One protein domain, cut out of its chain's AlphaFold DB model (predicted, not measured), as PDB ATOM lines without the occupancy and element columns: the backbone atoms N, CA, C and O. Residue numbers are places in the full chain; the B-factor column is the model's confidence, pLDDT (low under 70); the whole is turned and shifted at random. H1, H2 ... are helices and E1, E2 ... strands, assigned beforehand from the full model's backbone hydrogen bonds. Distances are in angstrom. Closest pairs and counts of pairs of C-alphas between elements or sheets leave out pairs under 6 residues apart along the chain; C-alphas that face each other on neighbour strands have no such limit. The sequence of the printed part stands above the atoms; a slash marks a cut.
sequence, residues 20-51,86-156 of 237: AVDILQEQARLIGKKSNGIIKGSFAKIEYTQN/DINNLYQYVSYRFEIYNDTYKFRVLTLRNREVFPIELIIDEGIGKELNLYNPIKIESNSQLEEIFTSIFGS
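Overview. This is residues 20 to 51 and 86 to 156 of the 237 residues of the protein "Winged helix-turn-helix DNA-binding" of Ruminococcaceae bacterium FB2012 (UniProt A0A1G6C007). A strongly twisted sheet of five strands makes a wall, and two helices, H1 and H4, cover one face of it, each running along the strands. The small helix H3 only grazes the sheet after E4, and the short H2 lies off the sheet, near one end of the longest axis. The printed part has 103 residues, with four named helices and five named strands in the order H1 E1 H2 E2 E3 E4 H3 E5 H4. The sheet's order is E1 - E2 - E3 - E4 - E5, all antiparallel, and the class is mixed, helices and strands. The whole is compact, with a radius of gyration of the C-alphas of 14.2 A and spans of 45 by 36 by 24 A.

Arrangement. H1, residues 20 to 34, is on the sheet at a height of 8.0 A. Its closest C-alpha pair with the edge strand E1, residues 40 to 45, is Ala 28 and Gly 41, 4.1 A apart. H2, residues 87 to 91, is not on the sheet. E2, residues 94 to 101, is antiparallel to E1, with N 42 and O 99 at 2.8 A. E3, residues 106 to 114, bends by 52 degrees at residue 109 and forms a hairpin with E2, with N 96 and O 112 at 2.8 A. E4, residues 120 to 124, forms a hairpin with E3, with N 111 and O 123 at 2.8 A; E2, E3 and E4 are a meander, each strand the antiparallel neighbour of the one before. H3, residues 126 to 132, only grazes the sheet. The edge strand E5, residues 138 to 140, is antiparallel to E4, with N 122 and O 138 at 2.9 A. H4, residues 143 to 155, is over E4 at a height of 10.0 A, on the same face as H1. H1 and H4 are close but not clearly touching, the C-alphas of Ala 20 and Asn 143 being closest at 6.5 A. H3 and H4 only just touch, with 3 pairs of C-alphas within 8 A, the closest those of Ile 128 and Ile 153 at 6.8 A; H4 does so with residues 152 to 153 alone. Every O i to N i+4 pair is within hydrogen-bond range in H3 and H4, against 10 of 11 in H1 and 0 of 1 in H2, where 2 of 2 O i to N i+3 pairs are.

Along the chain. H1 begins at C-alpha 20 (141.958, 140.352, 108.763) and is 20.8 A long. E1 measures 16.8 A, E2 22.8 A, E3 22.5 A and E4 13.2 A. H4, 18.2 A long, ends at C-alpha 155 (125.593, 142.315, 99.426).

Size, cuts and confidence. The C-alphas of Asn 36 and Asp 86 are the two farthest apart, at 45.2 A. Residues 52 to 85 are not printed, and C-alphas 51 and 86 are 27.9 A apart across this cut. The links that are printed whole are tight. The mean pLDDT of the printed part is 92.0, and residues 48 to 51 are under 70.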
ATOM      1  N   ALA A  20     142.826 141.036 109.717       97.00
ATOM      2  CA  ALA A  20     141.958 140.352 108.763       97.00
ATOM      3  C   ALA A  20     141.517 138.952 109.207       97.00
ATOM      4  O   ALA A  20     140.368 138.565 108.983       97.00
ATOM      5  N   VAL A  21     142.408 138.195 109.853       96.62
ATOM      6  CA  VAL A  21     142.104 136.856 110.385       96.62
ATOM      7  C   VAL A  21     141.000 136.936 111.440       96.62
ATOM      8  O   VAL A  21     140.006 136.218 111.321       96.62
ATOM      9  N   ASP A  22     141.126 137.846 112.407       97.25
ATOM     10  CA  ASP A  22     140.153 138.018 113.491       97.25
ATOM     11  C   ASP A  22     138.794 138.474 112.958       97.25
ATOM     12  O   ASP A  22     137.752 137.915 113.315       97.25
ATOM     13  N   ILE A  23     138.809 139.463 112.057       97.62
ATOM     14  CA  ILE A  23     137.603 140.003 111.423       97.62
ATOM     15  C   ILE A  23     136.855 138.874 110.711       97.62
ATOM     16  O   ILE A  23     135.681 138.625 110.998       97.62
ATOM     17  N   LEU A  24     137.524 138.145 109.814       97.50
ATOM     18  CA  LEU A  24     136.885 137.090 109.029       97.50
ATOM     19  C   LEU A  24     136.455 135.894 109.889       97.50
ATOM     20  O   LEU A  24     135.406 135.299 109.629       97.50
ATOM     21  N   GLN A  25     137.200 135.556 110.939       97.25
ATOM     22  CA  GLN A  25     136.800 134.505 111.869       97.25
ATOM     23  C   GLN A  25     135.503 134.860 112.609       97.25
ATOM     24  O   GLN A  25     134.593 134.025 112.694       97.25
ATOM     25  N   GLU A  26     135.365 136.102 113.078       97.12
ATOM     26  CA  GLU A  26     134.131 136.563 113.717       97.12
ATOM     27  C   GLU A  26     132.963 136.609 112.722       97.12
ATOM     28  O   GLU A  26     131.861 136.140 113.032       97.12
ATOM     29  N   GLN A  27     133.192 137.072 111.489       96.19
ATOM     30  CA  GLN A  27     132.147 137.066 110.462       96.19
ATOM     31  C   GLN A  27     131.646 135.646 110.155       96.19
ATOM     32  O   GLN A  27     130.436 135.431 110.045       96.19
ATOM     33  N   ALA A  28     132.534 134.650 110.092       95.56
ATOM     34  CA  ALA A  28     132.139 133.254 109.907       95.56
ATOM     35  C   ALA A  28     131.217 132.754 111.039       95.56
ATOM     36  O   ALA A  28     130.226 132.061 110.779       95.56
ATOM     37  N   ARG A  29     131.483 133.154 112.290       94.25
ATOM     38  CA  ARG A  29     130.648 132.823 113.457       94.25
ATOM     39  C   ARG A  29     129.269 133.486 113.384       94.25
ATOM     40  O   ARG A  29     128.251 132.850 113.683       94.25
ATOM     41  N   LEU A  30     129.213 134.748 112.958       95.56
ATOM     42  CA  LEU A  30     127.969 135.516 112.863       95.56
ATOM     43  C   LEU A  30     126.979 134.938 111.843       95.56
ATOM     44  O   LEU A  30     125.770 135.047 112.062       95.56
ATOM     45  N   ILE A  31     127.452 134.273 110.783       93.56
ATOM     46  CA  ILE A  31     126.584 133.617 109.786       93.56
ATOM     47  C   ILE A  31     125.687 132.570 110.446       93.56
ATOM     48  O   ILE A  31     124.473 132.586 110.238       93.56
ATOM     49  N   GLY A  32     126.261 131.716 111.302       88.88
ATOM     50  CA  GLY A  32     125.510 130.710 112.057       88.88
ATOM     51  C   GLY A  32     124.445 131.334 112.953       88.88
ATOM     52  O   GLY A  32     123.308 130.873 112.988       88.88
ATOM     53  N   LYS A  33     124.781 132.433 113.634       88.81
ATOM     54  CA  LYS A  33     123.834 133.148 114.497       88.81
ATOM     55  C   LYS A  33     122.683 133.763 113.691       88.81
ATOM     56  O   LYS A  33     121.526 133.599 114.063       88.81
ATOM     57  N   LYS A  34     122.989 134.446 112.583       90.56
ATOM     58  CA  LYS A  34     121.992 135.143 111.749       90.56
ATOM     59  C   LYS A  34     121.090 134.189 110.963       90.56
ATOM     60  O   LYS A  34     119.940 134.523 110.708       90.56
ATOM     61  N   SER A  35     121.584 133.004 110.610       88.69
ATOM     62  CA  SER A  35     120.811 131.972 109.909       88.69
ATOM     63  C   SER A  35     120.078 131.006 110.853       88.69
ATOM     64  O   SER A  35     119.481 130.033 110.390       88.69
ATOM     65  N   ASN A  36     120.151 131.229 112.172       85.00
ATOM     66  CA  ASN A  36     119.666 130.301 113.197       85.00
ATOM     67  C   ASN A  36     120.223 128.869 113.020       85.00
ATOM     68  O   ASN A  36     119.509 127.874 113.147       85.00
ATOM     69  N   GLY A  37     121.504 128.775 112.663       86.31
ATOM     70  CA  GLY A  37     122.252 127.532 112.492       86.31
ATOM     71  C   GLY A  37     122.007 126.795 111.175       86.31
ATOM     72  O   GLY A  37     122.641 125.762 110.959       86.31
ATOM     73  N   ILE A  38     121.129 127.298 110.298       88.88
ATOM     74  CA  ILE A  38     120.819 126.655 109.010       88.88
ATOM     75  C   ILE A  38     122.010 126.751 108.051       88.88
ATOM     76  O   ILE A  38     122.331 125.780 107.371       88.88
ATOM     77  N   ILE A  39     122.669 127.908 108.023       94.62
ATOM     78  CA  ILE A  39     123.906 128.141 107.275       94.62
ATOM     79  C   ILE A  39     125.007 128.446 108.278       94.62
ATOM     80  O   ILE A  39     124.849 129.311 109.137       94.62
ATOM     81  N   LYS A  40     126.144 127.780 108.153       96.50
ATOM     82  CA  LYS A  40     127.323 127.994 108.986       96.50
ATOM     83  C   LYS A  40     128.439 128.597 108.143       96.50
ATOM     84  O   LYS A  40     128.561 128.287 106.960       96.50
ATOM     85  N   GLY A  41     129.241 129.461 108.756       96.81
ATOM     86  CA  GLY A  41     130.503 129.923 108.189       96.81
ATOM     87  C   GLY A  41     131.664 129.059 108.674       96.81
ATOM     88  O   GLY A  41     131.634 128.522 109.782       96.81
ATOM     89  N   SER A  42     132.693 128.927 107.847       97.06
ATOM     90  CA  SER A  42     133.987 128.360 108.215       97.06
ATOM     91  C   SER A  42     135.089 129.271 107.700       97.06
ATOM     92  O   SER A  42     135.113 129.608 106.516       97.06
ATOM     93  N   PHE A  43     136.001 129.641 108.593       97.12
ATOM     94  CA  PHE A  43     137.236 130.324 108.252       97.12
ATOM     95  C   PHE A  43     138.403 129.495 108.781       97.12
ATOM     96  O   PHE A  43     138.450 129.185 109.970       97.12
ATOM     97  N   ALA A  44     139.290 129.050 107.891       94.25
ATOM     98  CA  ALA A  44     140.348 128.114 108.256       94.25
ATOM     99  C   ALA A  44     141.583 128.266 107.372       94.25
ATOM    100  O   ALA A  44     141.470 128.495 106.164       94.25
ATOM    101  N   LYS A  45     142.760 128.053 107.967       93.12
ATOM    102  CA  LYS A  45     144.034 127.982 107.247       93.12
ATOM    103  C   LYS A  45     143.987 126.866 106.196       93.12
ATOM    104  O   LYS A  45     143.396 125.802 106.411       93.12
ATOM    105  N   ILE A  46     144.556 127.134 105.027       87.56
ATOM    106  CA  ILE A  46     144.758 126.142 103.974       87.56
ATOM    107  C   ILE A  46     146.131 125.525 104.209       87.56
ATOM    108  O   ILE A  46     147.153 126.186 104.044       87.56
ATOM    109  N   GLU A  47     146.144 124.256 104.597       79.50
ATOM    110  CA  GLU A  47     147.360 123.455 104.650       79.50
ATOM    111  C   GLU A  47     147.401 122.594 103.396       79.50
ATOM    112  O   GLU A  47     146.523 121.760 103.166       79.50
ATOM    113  N   TYR A  48     148.406 122.818 102.556       57.03
ATOM    114  CA  TYR A  48     148.723 121.874 101.500       57.03
ATOM    115  C   TYR A  48     149.542 120.760 102.136       57.03
ATOM    116  O   TYR A  48     150.746 120.904 102.340       57.03
ATOM    117  N   THR A  49     148.895 119.646 102.471       44.78
ATOM    118  CA  THR A  49     149.624 118.413 102.753       44.78
ATOM    119  C   THR A  49     150.298 117.992 101.455       44.78
ATOM    120  O   THR A  49     149.664 117.407 100.575       44.78
ATOM    121  N   GLN A  50     151.577 118.326 101.295       45.09
ATOM    122  CA  GLN A  50     152.393 117.651 100.303       45.09
ATOM    123  C   GLN A  50     152.410 116.176 100.706       45.09
ATOM    124  O   GLN A  50     152.969 115.814 101.739       45.09
ATOM    125  N   ASN A  51     151.744 115.325  99.925       41.56
ATOM    126  CA  ASN A  51     151.915 113.882 100.034       41.56
ATOM    127  C   ASN A  51     153.384 113.576  99.711       41.56
ATOM    128  O   ASN A  51     153.747 113.365  98.555       41.56
ATOM    129  N   ASP A  86     164.351 136.387 111.133       78.94
ATOM    130  CA  ASP A  86     164.196 136.983 109.809       78.94
ATOM    131  C   ASP A  86     162.865 137.751 109.723       78.94
ATOM    132  O   ASP A  86     161.780 137.167 109.818       78.94
ATOM    133  N   ILE A  87     162.952 139.071 109.547       82.62
ATOM    134  CA  ILE A  87     161.788 139.951 109.418       82.62
ATOM    135  C   ILE A  87     161.020 139.708 108.111       82.62
ATOM    136  O   ILE A  87     159.836 140.033 108.031       82.62
ATOM    137  N   ASN A  88     161.630 139.056 107.112       76.38
ATOM    138  CA  ASN A  88     160.938 138.633 105.894       76.38
ATOM    139  C   ASN A  88     159.760 137.699 106.196       76.38
ATOM    140  O   ASN A  88     158.805 137.655 105.418       76.38
ATOM    141  N   ASN A  89     159.775 137.002 107.337       78.12
ATOM    142  CA  ASN A  89     158.651 136.180 107.784       78.12
ATOM    143  C   ASN A  89     157.352 136.993 107.935       78.12
ATOM    144  O   ASN A  89     156.284 136.470 107.623       78.12
ATOM    145  N   LEU A  90     157.431 138.283 108.295       77.38
ATOM    146  CA  LEU A  90     156.265 139.178 108.378       77.38
ATOM    147  C   LEU A  90     155.580 139.391 107.018       77.38
ATOM    148  O   LEU A  90     154.389 139.703 106.948       77.38
ATOM    149  N   TYR A  91     156.331 139.209 105.928       79.62
ATOM    150  CA  TYR A  91     155.884 139.443 104.558       79.62
ATOM    151  C   TYR A  91     155.430 138.164 103.842       79.62
ATOM    152  O   TYR A  91     154.909 138.245 102.723       79.62
ATOM    153  N   GLN A  92     155.594 136.993 104.468       83.69
ATOM    154  CA  GLN A  92     155.192 135.713 103.891       83.69
ATOM    155  C   GLN A  92     153.674 135.531 103.934       83.69
ATOM    156  O   GLN A  92     153.022 135.707 104.962       83.69
ATOM    157  N   TYR A  93     153.103 135.123 102.800       87.88
ATOM    158  CA  TYR A  93     151.670 134.878 102.706       87.88
ATOM    159  C   TYR A  93     151.265 133.525 103.298       87.88
ATOM    160  O   TYR A  93     151.734 132.470 102.875       87.88
ATOM    161  N   VAL A  94     150.262 133.552 104.167       89.69
ATOM    162  CA  VAL A  94     149.515 132.397 104.660       89.69
ATOM    163  C   VAL A  94     148.100 132.443 104.095       89.69
ATOM    164  O   VAL A  94     147.387 133.434 104.238       89.69
ATOM    165  N   SER A  95     147.670 131.364 103.441       93.25
ATOM    166  CA  SER A  95     146.336 131.301 102.837       93.25
ATOM    167  C   SER A  95     145.278 130.738 103.783       93.25
ATOM    168  O   SER A  95     145.490 129.723 104.445       93.25
ATOM    169  N   TYR A  96     144.103 131.358 103.780       96.06
ATOM    170  CA  TYR A  96     142.910 130.962 104.522       96.06
ATOM    171  C   TYR A  96     141.720 130.879 103.571       96.06
ATOM    172  O   TYR A  96     141.598 131.675 102.645       96.06
ATOM    173  N   ARG A  97     140.810 129.935 103.801       96.69
ATOM    174  CA  ARG A  97     139.541 129.834 103.069       96.69
ATOM    175  C   ARG A  97     138.405 130.382 103.916       96.69
ATOM    176  O   ARG A  97     138.339 130.078 105.104       96.69
ATOM    177  N   PHE A  98     137.493 131.106 103.278       98.25
ATOM    178  CA  PHE A  98     136.204 131.474 103.847       98.25
ATOM    179  C   PHE A  98     135.096 130.746 103.084       98.25
ATOM    180  O   PHE A  98     134.909 130.938 101.879       98.25
ATOM    181  N   GLU A  99     134.350 129.901 103.782       98.12
ATOM    182  CA  GLU A  99     133.314 129.052 103.200       98.12
ATOM    183  C   GLU A  99     131.999 129.214 103.965       98.12
ATOM    184  O   GLU A  99     131.989 129.388 105.183       98.12
ATOM    185  N   ILE A 100     130.882 129.117 103.248       97.94
ATOM    186  CA  ILE A 100     129.558 128.921 103.838       97.94
ATOM    187  C   ILE A 100     129.056 127.523 103.502       97.94
ATOM    188  O   ILE A 100     129.343 126.992 102.427       97.94
ATOM    189  N   TYR A 101     128.320 126.910 104.419       96.94
ATOM    190  CA  TYR A 101     127.802 125.563 104.222       96.94
ATOM    191  C   TYR A 101     126.533 125.296 105.031       96.94
ATOM    192  O   TYR A 101     126.260 125.953 106.034       96.94
ATOM    193  N   ASN A 102     125.770 124.302 104.593       92.94
ATOM    194  CA  ASN A 102     124.727 123.645 105.373       92.94
ATOM    195  C   ASN A 102     124.975 122.122 105.346       92.94
ATOM    196  O   ASN A 102     126.067 121.677 104.995       92.94
ATOM    197  N   ASP A 103     123.977 121.316 105.702       88.31
ATOM    198  CA  ASP A 103     124.108 119.851 105.730       88.31
ATOM    199  C   ASP A 103     124.274 119.208 104.330       88.31
ATOM    200  O   ASP A 103     124.503 118.007 104.228       88.31
ATOM    201  N   THR A 104     124.135 119.978 103.245       89.00
ATOM    202  CA  THR A 104     124.059 119.465 101.863       89.00
ATOM    203  C   THR A 104     125.033 120.153 100.918       89.00
ATOM    204  O   THR A 104     125.659 119.509 100.081       89.00
ATOM    205  N   TYR A 105     125.161 121.469 101.034       94.19
ATOM    206  CA  TYR A 105     125.918 122.314 100.130       94.19
ATOM    207  C   TYR A 105     127.046 123.015 100.877       94.19
ATOM    208  O   TYR A 105     126.877 123.472 102.007       94.19
ATOM    209  N   LYS A 106     128.171 123.182 100.184       96.50
ATOM    210  CA  LYS A 106     129.273 124.058 100.577       96.50
ATOM    211  C   LYS A 106     129.585 125.009  99.431       96.50
ATOM    212  O   LYS A 106     129.569 124.605  98.271       96.50
ATOM    213  N   PHE A 107     129.912 126.250  99.762       97.44
ATOM    214  CA  PHE A 107     130.345 127.258  98.809       97.44
ATOM    215  C   PHE A 107     131.532 128.041  99.370       97.44
ATOM    216  O   PHE A 107     131.481 128.533 100.500       97.44
ATOM    217  N   ARG A 108     132.614 128.152  98.591       97.62
ATOM    218  CA  ARG A 108     133.764 128.991  98.939       97.62
ATOM    219  C   ARG A 108     133.495 130.411  98.474       97.62
ATOM    220  O   ARG A 108     133.387 130.652  97.280       97.62
ATOM    221  N   VAL A 109     133.401 131.324  99.433       97.44
ATOM    222  CA  VAL A 109     133.139 132.741  99.170       97.44
ATOM    223  C   VAL A 109     134.421 133.422  98.705       97.44
ATOM    224  O   VAL A 109     134.423 134.111  97.688       97.44
ATOM    225  N   LEU A 110     135.513 133.202  99.445       97.75
ATOM    226  CA  LEU A 110     136.817 133.779  99.143       97.75
ATOM    227  C   LEU A 110     137.975 132.960  99.723       97.75
ATOM    228  O   LEU A 110     137.793 132.088 100.578       97.75
ATOM    229  N   THR A 111     139.177 133.276  99.257       97.94
ATOM    230  CA  THR A 111     140.459 132.901  99.853       97.94
ATOM    231  C   THR A 111     141.179 134.181 100.262       97.94
ATOM    232  O   THR A 111     141.339 135.077  99.440       97.94
ATOM    233  N   LEU A 112     141.609 134.263 101.518       97.69
ATOM    234  CA  LEU A 112     142.485 135.320 102.012       97.69
ATOM    235  C   LEU A 112     143.934 134.840 101.901       97.69
ATOM    236  O   LEU A 112     144.264 133.798 102.460       97.69
ATOM    237  N   ARG A 113     144.809 135.606 101.248       96.12
ATOM    238  CA  ARG A 113     146.265 135.484 101.390       96.12
ATOM    239  C   ARG A 113     146.713 136.552 102.384       96.12
ATOM    240  O   ARG A 113     146.822 137.725 102.041       96.12
ATOM    241  N   ASN A 114     146.920 136.133 103.627       93.88
ATOM    242  CA  ASN A 114     147.246 136.994 104.759       93.88
ATOM    243  C   ASN A 114     148.754 137.073 104.995       93.88
ATOM    244  O   ASN A 114     149.439 136.086 104.772       93.88
ATOM    245  N   ARG A 115     149.249 138.178 105.542       90.38
ATOM    246  CA  ARG A 115     150.581 138.309 106.160       90.38
ATOM    247  C   ARG A 115     150.477 139.312 107.313       90.38
ATOM    248  O   ARG A 115     149.400 139.873 107.485       90.38
ATOM    249  N   GLU A 116     151.506 139.534 108.119       87.69
ATOM    250  CA  GLU A 116     151.358 140.391 109.317       87.69
ATOM    251  C   GLU A 116     151.172 141.877 108.982       87.69
ATOM    252  O   GLU A 116     150.582 142.619 109.760       87.69
ATOM    253  N   VAL A 117     151.587 142.290 107.783       89.44
ATOM    254  CA  VAL A 117     151.507 143.677 107.311       89.44
ATOM    255  C   VAL A 117     150.674 143.820 106.036       89.44
ATOM    256  O   VAL A 117     150.621 142.927 105.182       89.44
ATOM    257  N   PHE A 118     150.046 144.977 105.861       92.00
ATOM    258  CA  PHE A 118     149.395 145.324 104.600       92.00
ATOM    259  C   PHE A 118     150.416 145.576 103.466       92.00
ATOM    260  O   PHE A 118     151.583 145.878 103.727       92.00
ATOM    261  N   PRO A 119     150.017 145.426 102.188       94.12
ATOM    262  CA  PRO A 119     148.734 144.887 101.732       94.12
ATOM    263  C   PRO A 119     148.584 143.372 101.876       94.12
ATOM    264  O   PRO A 119     149.543 142.622 101.696       94.12
ATOM    265  N   ILE A 120     147.355 142.911 102.096       95.25
ATOM    266  CA  ILE A 120     146.950 141.502 101.953       95.25
ATOM    267  C   ILE A 120     146.148 141.303 100.666       95.25
ATOM    268  O   ILE A 120     145.798 142.273  99.998       95.25
ATOM    269  N   GLU A 121     145.847 140.055 100.302       97.69
ATOM    270  CA  GLU A 121     145.102 139.776  99.070       97.69
ATOM    271  C   GLU A 121     143.847 138.938  99.309       97.69
ATOM    272  O   GLU A 121     143.864 137.950 100.047       97.69
ATOM    273  N   LEU A 122     142.766 139.284  98.610       97.69
ATOM    274  CA  LEU A 122     141.564 138.464  98.507       97.69
ATOM    275  C   LEU A 122     141.433 137.869  97.106       97.69
ATOM    276  O   LEU A 122     141.615 138.544  96.095       97.69
ATOM    277  N   ILE A 123     141.045 136.600  97.062       97.56
ATOM    278  CA  ILE A 123     140.615 135.908  95.849       97.56
ATOM    279  C   ILE A 123     139.164 135.499  96.067       97.56
ATOM    280  O   ILE A 123     138.889 134.589  96.849       97.56
ATOM    281  N   ILE A 124     138.235 136.173  95.404       97.06
ATOM    282  CA  ILE A 124     136.793 135.939  95.552       97.06
ATOM    283  C   ILE A 124     136.256 135.057  94.421       97.06
ATOM    284  O   ILE A 124     136.893 134.911  93.378       97.06
ATOM    285  N   ASP A 125     135.081 134.457  94.613       97.06
ATOM    286  CA  ASP A 125     134.385 133.739  93.537       97.06
ATOM    287  C   ASP A 125     134.192 134.629  92.289       97.06
ATOM    288  O   ASP A 125     133.781 135.783  92.396       97.06
ATOM    289  N   GLU A 126     134.452 134.078  91.098       94.44
ATOM    290  CA  GLU A 126     134.438 134.816  89.822       94.44
ATOM    291  C   GLU A 126     133.086 135.482  89.525       94.44
ATOM    292  O   GLU A 126     133.035 136.587  88.992       94.44
ATOM    293  N   GLY A 127     131.978 134.827  89.875       96.00
ATOM    294  CA  GLY A 127     130.643 135.380  89.653       96.00
ATOM    295  C   GLY A 127     130.357 136.566  90.569       96.00
ATOM    296  O   GLY A 127     129.798 137.557  90.110       96.00
ATOM    297  N   ILE A 128     130.785 136.485  91.832       97.62
ATOM    298  CA  ILE A 128     130.719 137.615  92.768       97.62
ATOM    299  C   ILE A 128     131.646 138.742  92.293       97.62
ATOM    300  O   ILE A 128     131.236 139.898  92.270       97.62
ATOM    301  N   GLY A 129     132.870 138.419  91.862       96.88
ATOM    302  CA  GLY A 129     133.829 139.411  91.370       96.88
ATOM    303  C   GLY A 129     133.336 140.164  90.140       96.88
ATOM    304  O   GLY A 129     133.397 141.389  90.115       96.88
ATOM    305  N   LYS A 130     132.741 139.462  89.169       96.88
ATOM    306  CA  LYS A 130     132.097 140.095  88.007       96.88
ATOM    307  C   LYS A 130     130.946 141.014  88.411       96.88
ATOM    308  O   LYS A 130     130.840 142.107  87.871       96.88
ATOM    309  N   GLU A 131     130.102 140.586  89.350       97.62
ATOM    310  CA  GLU A 131     128.968 141.386  89.831       97.62
ATOM    311  C   GLU A 131     129.425 142.694  90.495       97.62
ATOM    312  O   GLU A 131     128.829 143.744  90.273       97.62
ATOM    313  N   LEU A 132     130.498 142.630  91.284       96.81
ATOM    314  CA  LEU A 132     131.020 143.762  92.051       96.81
ATOM    315  C   LEU A 132     132.102 144.564  91.311       96.81
ATOM    316  O   LEU A 132     132.644 145.507  91.880       96.81
ATOM    317  N   ASN A 133     132.430 144.197  90.068       96.88
ATOM    318  CA  ASN A 133     133.547 144.753  89.296       96.88
ATOM    319  C   ASN A 133     134.893 144.705  90.056       96.88
ATOM    320  O   ASN A 133     135.680 145.650  90.042       96.88
ATOM    321  N   LEU A 134     135.139 143.587  90.742       94.25
ATOM    322  CA  LEU A 134     136.352 143.311  91.505       94.25
ATOM    323  C   LEU A 134     137.188 142.246  90.786       94.25
ATOM    324  O   LEU A 134     136.708 141.142  90.513       94.25
ATOM    325  N   TYR A 135     138.452 142.564  90.511       93.38
ATOM    326  CA  TYR A 135     139.376 141.682  89.798       93.38
ATOM    327  C   TYR A 135     140.334 141.007  90.775       93.38
ATOM    328  O   TYR A 135     140.966 141.663  91.599       93.38
ATOM    329  N   ASN A 136     140.445 139.686  90.669       92.56
ATOM    330  CA  ASN A 136     141.363 138.912  91.493       92.56
ATOM    331  C   ASN A 136     142.814 139.018  90.978       92.56
ATOM    332  O   ASN A 136     143.014 138.979  89.761       92.56
ATOM    333  N   PRO A 137     143.822 139.014  91.872       96.00
ATOM    334  CA  PRO A 137     143.695 139.191  93.320       96.00
ATOM    335  C   PRO A 137     143.388 140.655  93.679       96.00
ATOM    336  O   PRO A 137     143.962 141.579  93.107       96.00
ATOM    337  N   ILE A 138     142.513 140.859  94.662       96.44
ATOM    338  CA  ILE A 138     142.175 142.189  95.175       96.44
ATOM    339  C   ILE A 138     143.165 142.529  96.285       96.44
ATOM    340  O   ILE A 138     143.227 141.806  97.281       96.44
ATOM    341  N   LYS A 139     143.915 143.621  96.129       97.31
ATOM    342  CA  LYS A 139     144.791 144.139  97.186       97.31
ATOM    343  C   LYS A 139     143.981 144.911  98.217       97.31
ATOM    344  O   LYS A 139     143.136 145.729  97.862       97.31
ATOM    345  N   ILE A 140     144.257 144.621  99.480       97.06
ATOM    346  CA  ILE A 140     143.629 145.235 100.641       97.06
ATOM    347  C   ILE A 140     144.723 145.929 101.438       97.06
ATOM    348  O   ILE A 140     145.669 145.270 101.859       97.06
ATOM    349  N   GLU A 141     144.577 147.228 101.642       95.81
ATOM    350  CA  GLU A 141     145.565 148.124 102.241       95.81
ATOM    351  C   GLU A 141     145.245 148.465 103.707       95.81
ATOM    352  O   GLU A 141     146.085 149.035 104.395       95.81
ATOM    353  N   SER A 142     144.038 148.145 104.193       96.50
ATOM    354  CA  SER A 142     143.605 148.437 105.567       96.50
ATOM    355  C   SER A 142     142.488 147.512 106.050       96.50
ATOM    356  O   SER A 142     141.797 146.862 105.251       96.50
ATOM    357  N   ASN A 143     142.249 147.490 107.365       97.50
ATOM    358  CA  ASN A 143     141.121 146.742 107.931       97.50
ATOM    359  C   ASN A 143     139.768 147.320 107.467       97.50
ATOM    360  O   ASN A 143     138.848 146.559 107.171       97.50
ATOM    361  N   SER A 144     139.652 148.647 107.326       97.44
ATOM    362  CA  SER A 144     138.424 149.295 106.828       97.44
ATOM    363  C   SER A 144     138.091 148.849 105.404       97.44
ATOM    364  O   SER A 144     136.952 148.487 105.107       97.44
ATOM    365  N   GLN A 145     139.096 148.798 104.523       97.50
ATOM    366  CA  GLN A 145     138.891 148.359 103.143       97.50
ATOM    367  C   GLN A 145     138.460 146.884 103.075       97.50
ATOM    368  O   GLN A 145     137.613 146.517 102.255       97.50
ATOM    369  N   LEU A 146     139.005 146.030 103.954       98.00
ATOM    370  CA  LEU A 146     138.559 144.643 104.085       98.00
ATOM    371  C   LEU A 146     137.068 144.568 104.432       98.00
ATOM    372  O   LEU A 146     136.334 143.815 103.793       98.00
ATOM    373  N   GLU A 147     136.623 145.325 105.435       98.12
ATOM    374  CA  GLU A 147     135.229 145.329 105.888       98.12
ATOM    375  C   GLU A 147     134.266 145.822 104.801       98.12
ATOM    376  O   GLU A 147     133.207 145.220 104.593       98.12
ATOM    377  N   GLU A 148     134.641 146.863 104.056       98.12
ATOM    378  CA  GLU A 148     133.861 147.392 102.932       98.12
ATOM    379  C   GLU A 148     133.698 146.364 101.805       98.12
ATOM    380  O   GLU A 148     132.582 146.109 101.326       98.12
ATOM    381  N   ILE A 149     134.796 145.714 101.405       97.50
ATOM    382  CA  ILE A 149     134.766 144.674 100.371       97.50
ATOM    383  C   ILE A 149     133.974 143.465 100.858       97.50
ATOM    384  O   ILE A 149     133.134 142.936 100.129       97.50
ATOM    385  N   PHE A 150     134.174 143.038 102.102       97.06
ATOM    386  CA  PHE A 150     133.449 141.907 102.667       97.06
ATOM    387  C   PHE A 150     131.941 142.184 102.777       97.06
ATOM    388  O   PHE A 150     131.121 141.321 102.454       97.06
ATOM    389  N   THR A 151     131.560 143.410 103.140       97.56
ATOM    390  CA  THR A 151     130.162 143.862 103.142       97.56
ATOM    391  C   THR A 151     129.573 143.816 101.735       97.56
ATOM    392  O   THR A 151     128.478 143.283 101.544       97.56
ATOM    393  N   SER A 152     130.321 144.287 100.736       97.94
ATOM    394  CA  SER A 152     129.931 144.223  99.323       97.94
ATOM    395  C   SER A 152     129.722 142.780  98.846       97.94
ATOM    396  O   SER A 152     128.709 142.475  98.217       97.94
ATOM    397  N   ILE A 153     130.608 141.852  99.229       97.75
ATOM    398  CA  ILE A 153     130.491 140.415  98.927       97.75
ATOM    399  C   ILE A 153     129.187 139.830  99.486       97.75
ATOM    400  O   ILE A 153     128.448 139.175  98.748       97.75
ATOM    401  N   PHE A 154     128.855 140.099 100.753       95.62
ATOM    402  CA  PHE A 154     127.584 139.670 101.364       95.62
ATOM    403  C   PHE A 154     126.360 140.423 100.822       95.62
ATOM    404  O   PHE A 154     125.228 139.940 100.925       95.62
ATOM    405  N   GLY A 155     126.582 141.575 100.195       95.88
ATOM    406  CA  GLY A 155     125.593 142.315  99.426       95.88
ATOM    407  C   GLY A 155     125.288 141.712  98.050       95.88
ATOM    408  O   GLY A 155     124.206 141.996  97.525       95.88
ATOM    409  N   SER A 156     126.172 140.870  97.504       97.94
ATOM    410  CA  SER A 156     126.047 140.334  96.143       97.94
ATOM    411  C   SER A 156     124.808 139.452  95.950       97.94
ATOM    412  O   SER A 156     124.413 138.656  96.811       97.94
TER     413      SER A 156